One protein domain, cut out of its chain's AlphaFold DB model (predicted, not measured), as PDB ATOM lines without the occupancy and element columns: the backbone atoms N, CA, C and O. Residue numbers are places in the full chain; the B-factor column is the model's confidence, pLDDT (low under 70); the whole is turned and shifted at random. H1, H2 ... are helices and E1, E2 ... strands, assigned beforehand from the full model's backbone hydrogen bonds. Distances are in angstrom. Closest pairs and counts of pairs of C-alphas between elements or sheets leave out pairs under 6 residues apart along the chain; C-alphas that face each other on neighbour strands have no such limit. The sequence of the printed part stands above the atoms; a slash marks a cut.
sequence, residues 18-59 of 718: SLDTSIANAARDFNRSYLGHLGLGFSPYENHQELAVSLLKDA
ATOM      1  N   SER A  18     -39.725  12.424 -34.753       88.94
ATOM      2  CA  SER A  18     -40.152  11.623 -35.897       88.94
ATOM      3  C   SER A  18     -38.935  11.037 -36.599       88.94
ATOM      4  O   SER A  18     -37.945  11.749 -36.780       88.94
ATOM      5  N   LEU A  19     -39.015   9.777 -37.026       88.69
ATOM      6  CA  LEU A  19     -37.910   9.085 -37.691       88.69
ATOM      7  C   LEU A  19     -38.360   8.481 -39.021       88.69
ATOM      8  O   LEU A  19     -39.359   7.763 -39.063       88.69
ATOM      9  N   ASP A  20     -37.590   8.747 -40.075       89.12
ATOM     10  CA  ASP A  20     -37.801   8.126 -41.379       89.12
ATOM     11  C   ASP A  20     -37.297   6.677 -41.355       89.12
ATOM     12  O   ASP A  20     -36.088   6.426 -41.329       89.12
ATOM     13  N   THR A  21     -38.218   5.715 -41.331       85.88
ATOM     14  CA  THR A  21     -37.880   4.285 -41.265       85.88
ATOM     15  C   THR A  21     -37.519   3.684 -42.619       85.88
ATOM     16  O   THR A  21     -37.028   2.557 -42.658       85.88
ATOM     17  N   SER A  22     -37.705   4.423 -43.720       84.88
ATOM     18  CA  SER A  22     -37.283   3.978 -45.055       84.88
ATOM     19  C   SER A  22     -35.757   4.011 -45.227       84.88
ATOM     20  O   SER A  22     -35.200   3.324 -46.088       84.88
ATOM     21  N   ILE A  23     -35.059   4.778 -44.382       87.12
ATOM     22  CA  ILE A  23     -33.602   4.879 -44.378       87.12
ATOM     23  C   ILE A  23     -33.003   3.640 -43.703       87.12
ATOM     24  O   ILE A  23     -33.295   3.320 -42.547       87.12
ATOM     25  N   ALA A  24     -32.112   2.952 -44.421       82.19
ATOM     26  CA  ALA A  24     -31.430   1.769 -43.911       82.19
ATOM     27  C   ALA A  24     -30.718   2.059 -42.577       82.19
ATOM     28  O   ALA A  24     -29.994   3.042 -42.454       82.19
ATOM     29  N   ASN A  25     -30.910   1.168 -41.599       77.25
ATOM     30  CA  ASN A  25     -30.383   1.254 -40.231       77.25
ATOM     31  C   ASN A  25     -30.873   2.433 -39.372       77.25
ATOM     32  O   ASN A  25     -30.503   2.469 -38.207       77.25
ATOM     33  N   ALA A  26     -31.763   3.318 -39.834       80.69
ATOM     34  CA  ALA A  26     -32.154   4.505 -39.060       80.69
ATOM     35  C   ALA A  26     -32.693   4.185 -37.652       80.69
ATOM     36  O   ALA A  26     -32.246   4.767 -36.666       80.69
ATOM     37  N   ALA A  27     -33.608   3.217 -37.534       77.75
ATOM     38  CA  ALA A  27     -34.142   2.797 -36.234       77.75
ATOM     39  C   ALA A  27     -33.069   2.145 -35.344       77.75
ATOM     40  O   ALA A  27     -33.037   2.363 -34.134       77.75
ATOM     41  N   ARG A  28     -32.164   1.363 -35.944       74.69
ATOM     42  CA  ARG A  28     -31.047   0.729 -35.235       74.69
ATOM     43  C   ARG A  28     -30.057   1.779 -34.730       74.69
ATOM     44  O   ARG A  28     -29.634   1.689 -33.583       74.69
ATOM     45  N   ASP A  29     -29.716   2.759 -35.556       76.06
ATOM     46  CA  ASP A  29     -28.772   3.823 -35.229       76.06
ATOM     47  C   ASP A  29     -29.360   4.767 -34.177       76.06
ATOM     48  O   ASP A  29     -28.658   5.139 -33.240       76.06
ATOM     49  N   PHE A  30     -30.662   5.071 -34.242       79.94
ATOM     50  CA  PHE A  30     -31.359   5.805 -33.183       79.94
ATOM     51  C   PHE A  30     -31.303   5.056 -31.847       79.94
ATOM     52  O   PHE A  30     -30.889   5.632 -30.842       79.94
ATOM     53  N   ASN A  31     -31.651   3.765 -31.843       72.88
ATOM     54  CA  ASN A  31     -31.663   2.943 -30.631       72.88
ATOM     55  C   ASN A  31     -30.261   2.701 -30.050       72.88
ATOM     56  O   ASN A  31     -30.132   2.566 -28.838       72.88
ATOM     57  N   ARG A  32     -29.224   2.644 -30.897       70.75
ATOM     58  CA  ARG A  32     -27.814   2.572 -30.472       70.75
ATOM     59  C   ARG A  32     -27.248   3.921 -30.039       70.75
ATOM     60  O   ARG A  32     -26.249   3.965 -29.328       70.75
ATOM     61  N   SER A  33     -27.830   5.023 -30.504       74.38
ATOM     62  CA  SER A  33     -27.430   6.352 -30.067       74.38
ATOM     63  C   SER A  33     -27.893   6.605 -28.635       74.38
ATOM     64  O   SER A  33     -28.872   6.032 -28.156       74.38
ATOM     65  N   TYR A  34     -27.253   7.569 -27.974       71.38
ATOM     66  CA  TYR A  34     -27.682   8.021 -26.654       71.38
ATOM     67  C   TYR A  34     -29.159   8.459 -26.605       71.38
ATOM     68  O   TYR A  34     -29.805   8.325 -25.572       71.38
ATOM     69  N   LEU A  35     -29.730   8.913 -27.727       74.50
ATOM     70  CA  LEU A  35     -31.133   9.333 -27.787       74.50
ATOM     71  C   LEU A  35     -32.112   8.179 -27.540       74.50
ATOM     72  O   LEU A  35     -33.128   8.389 -26.882       74.50
ATOM     73  N   GLY A  36     -31.783   6.964 -27.991       66.94
ATOM     74  CA  GLY A  36     -32.558   5.765 -27.672       66.94
ATOM     75  C   GLY A  36     -32.502   5.412 -26.183       66.94
ATOM     76  O   GLY A  36     -33.496   4.973 -25.604       66.94
ATOM     77  N   HIS A  37     -31.368   5.683 -25.532       65.94
ATOM     78  CA  HIS A  37     -31.176   5.447 -24.097       65.94
ATOM     79  C   HIS A  37     -31.883   6.472 -23.200       65.94
ATOM     80  O   HIS A  37     -32.187   6.156 -22.052       65.94
ATOM     81  N   LEU A  38     -32.228   7.656 -23.719       67.50
ATOM     82  CA  LEU A  38     -33.030   8.657 -22.999       67.50
ATOM     83  C   LEU A  38     -34.488   8.215 -22.765       67.50
ATOM     84  O   LEU A  38     -35.244   8.922 -22.103       67.50
ATOM     85  N   GLY A  39     -34.917   7.081 -23.337       62.97
ATOM     86  CA  GLY A  39     -36.309   6.631 -23.280       62.97
ATOM     87  C   GLY A  39     -37.261   7.504 -24.105       62.97
ATOM     88  O   GLY A  39     -38.478   7.404 -23.953       62.97
ATOM     89  N   LEU A  40     -36.714   8.359 -24.974       68.75
ATOM     90  CA  LEU A  40     -37.468   9.174 -25.916       68.75
ATOM     91  C   LEU A  40     -37.878   8.289 -27.094       68.75
ATOM     92  O   LEU A  40     -37.052   7.920 -27.925       68.75
ATOM     93  N   GLY A  41     -39.158   7.919 -27.153       72.44
ATOM     94  CA  GLY A  41     -39.716   7.248 -28.327       72.44
ATOM     95  C   GLY A  41     -39.684   8.146 -29.569       72.44
ATOM     96  O   GLY A  41     -39.465   9.356 -29.483       72.44
ATOM     97  N   PHE A  42     -39.947   7.556 -30.731       83.88
ATOM     98  CA  PHE A  42     -40.128   8.287 -31.982       83.88
ATOM     99  C   PHE A  42     -41.389   7.811 -32.704       83.88
ATOM    100  O   PHE A  42     -41.781   6.649 -32.588       83.88
ATOM    101  N   SER A  43     -41.992   8.702 -33.487       86.94
ATOM    102  CA  SER A  43     -43.087   8.360 -34.391       86.94
ATOM    103  C   SER A  43     -42.506   8.004 -35.770       86.94
ATOM    104  O   SER A  43     -41.897   8.871 -36.410       86.94
ATOM    105  N   PRO A  44     -42.620   6.742 -36.227       87.19
ATOM    106  CA  PRO A  44     -42.086   6.325 -37.520       87.19
ATOM    107  C   PRO A  44     -42.892   6.941 -38.669       87.19
ATOM    108  O   PRO A  44     -44.104   7.152 -38.546       87.19
ATOM    109  N   TYR A  45     -42.223   7.213 -39.785       90.75
ATOM    110  CA  TYR A  45     -42.859   7.590 -41.046       90.75
ATOM    111  C   TYR A  45     -42.007   7.142 -42.239       90.75
ATOM    112  O   TYR A  45     -40.789   7.047 -42.128       90.75
ATOM    113  N   GLU A  46     -42.632   6.917 -43.392       89.06
ATOM    114  CA  GLU A  46     -41.930   6.729 -44.674       89.06
ATOM    115  C   GLU A  46     -42.233   7.856 -45.670       89.06
ATOM    116  O   GLU A  46     -41.500   8.099 -46.627       89.06
ATOM    117  N   ASN A  47     -43.346   8.564 -45.474       89.75
ATOM    118  CA  ASN A  47     -43.800   9.613 -46.377       89.75
ATOM    119  C   ASN A  47     -44.556  10.729 -45.636       89.75
ATOM    120  O   ASN A  47     -44.895  10.628 -44.457       89.75
ATOM    121  N   HIS A  48     -44.840  11.819 -46.352       91.75
ATOM    122  CA  HIS A  48     -45.503  12.996 -45.785       91.75
ATOM    123  C   HIS A  48     -46.925  12.719 -45.263       91.75
ATOM    124  O   HIS A  48     -47.383  13.433 -44.372       91.75
ATOM    125  N   GLN A  49     -47.632  11.719 -45.807       92.00
ATOM    126  CA  GLN A  49     -48.992  11.386 -45.373       92.00
ATOM    127  C   GLN A  49     -48.960  10.693 -44.012       92.00
ATOM    128  O   GLN A  49     -49.681  11.102 -43.108       92.00
ATOM    129  N   GLU A  50     -48.079   9.708 -43.843       90.31
ATOM    130  CA  GLU A  50     -47.858   9.036 -42.559       90.31
ATOM    131  C   GLU A  50     -47.375  10.002 -41.485       90.31
ATOM    132  O   GLU A  50     -47.924  10.007 -40.385       90.31
ATOM    133  N   LEU A  51     -46.423  10.883 -41.813       90.81
ATOM    134  CA  LEU A  51     -45.952  11.903 -40.879       90.81
ATOM    135  C   LEU A  51     -47.104  12.804 -40.410       90.81
ATOM    136  O   LEU A  51     -47.234  13.063 -39.215       90.81
ATOM    137  N   ALA A  52     -47.961  13.256 -41.332       90.38
ATOM    138  CA  ALA A  52     -49.123  14.076 -40.998       90.38
ATOM    139  C   ALA A  52     -50.143  13.315 -40.135       90.38
ATOM    140  O   ALA A  52     -50.676  13.882 -39.182       90.38
ATOM    141  N   VAL A  53     -50.395  12.035 -40.431       91.44
ATOM    142  CA  VAL A  53     -51.296  11.180 -39.642       91.44
ATOM    143  C   VAL A  53     -50.755  10.975 -38.228       91.44
ATOM    144  O   VAL A  53     -51.499  11.189 -37.270       91.44
ATOM    145  N   SER A  54     -49.477  10.621 -38.080       88.50
ATOM    146  CA  SER A  54     -48.821  10.455 -36.778       88.50
ATOM    147  C   SER A  54     -48.837  11.757 -35.975       88.50
ATOM    148  O   SER A  54     -49.228  11.763 -34.812       88.50
ATOM    149  N   LEU A  55     -48.527  12.887 -36.617       90.19
ATOM    150  CA  LEU A  55     -48.548  14.207 -35.988       90.19
ATOM    151  C   LEU A  55     -49.952  14.602 -35.491       90.19
ATOM    152  O   LEU A  55     -50.093  15.128 -34.390       90.19
ATOM    153  N   LEU A  56     -50.999  14.343 -36.283       90.06
ATOM    154  CA  LEU A  56     -52.398  14.595 -35.908       90.06
ATOM    155  C   LEU A  56     -52.904  13.647 -34.819       90.06
ATOM    156  O   LEU A  56     -53.712  14.063 -33.991       90.06
ATOM    157  N   LYS A  57     -52.435  12.396 -34.814       87.94
ATOM    158  CA  LYS A  57     -52.777  11.391 -33.804       87.94
ATOM    159  C   LYS A  57     -52.154  11.724 -32.448       87.94
ATOM    160  O   LYS A  57     -52.856  11.684 -31.442       87.94
ATOM    161  N   ASP A  58     -50.869  12.067 -32.435       83.69
ATOM    162  CA  ASP A  58     -50.120  12.368 -31.208       83.69
ATOM    163  C   ASP A  58     -50.412  13.792 -30.691       83.69
ATOM    164  O   ASP A  58     -50.250  14.082 -29.503       83.69
ATOM    165  N   ALA A  59     -50.844  14.688 -31.590       85.25
ATOM    166  CA  ALA A  59     -51.289  16.059 -31.338       85.25
ATOM    167  C   ALA A  59     -50.412  16.854 -30.341       85.25
ATOM    168  O   ALA A  59     -50.931  17.426 -29.371       85.25
TER     169      ALA A  59
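Overview. This is residues 18 to 59 of the 718 residues of an uncharacterized protein of Chloroflexi bacterium (UniProt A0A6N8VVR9). This is a flat piece with two very short parallel strands, E1 and E2, side by side in its middle, and the longest helix, H3, beside E2 at one end. From E1 the chain swings out in a wide arc through the helices H1 and H2 at the other end and comes back to E2. The printed part has 42 residues, with three named helices and two named strands in the order E1, H1, H2, E2, H3, and its class is mixed, helices and strands. It is only just compact, close to loose, with a radius of gyration of the C-alphas of 10.9 A, and spans 27 by 22 by 7 A.

Along the chain. Find C-alpha 18 at (-40.152, 11.623, -35.897), where E1 begins; it covers residues 18 to 20, 6.9 A long. Its partner E2, residues 43 to 45, is 6.7 A long. H3, residues 48 to 58, runs 15.3 A to C-alpha 58 at (-50.120, 12.368, -31.208). H1, residues 26 to 32, measures 9.8 A, and H2, residues 34 to 37, 5.0 A.

Arrangement. Look first at E1 and E2, parallel at 31 degrees, with N 19 and O 43 3.1 A apart, within hydrogen-bond range. E1, H1, H2 and E2 form a strand-helix-strand unit, two parallel strands joined through helices, with a right-handed crossover. The closest C-alphas of E2 and H3, Tyr 45 and Leu 51, are 5.3 A apart; those of E1 and H1, Asp 20 and Ala 26, 7.1 A. H1 and H2 are close but not clearly touching, Phe 30 to Gly 36 being their closest C-alphas at 5.6 A. H3 is apart from H1 and H2. In H1 and H3 every O i to N i+4 pair is within hydrogen-bond range; H2 is too short for one.

Size, cuts and confidence. The C-alphas farthest apart, Tyr 34 and Gln 49, stand 28.6 A from each other. The printed part has no cut, and its four links are tight. Look at residues 36 to 40 for pLDDT under 70; the mean of the printed part is 81.9.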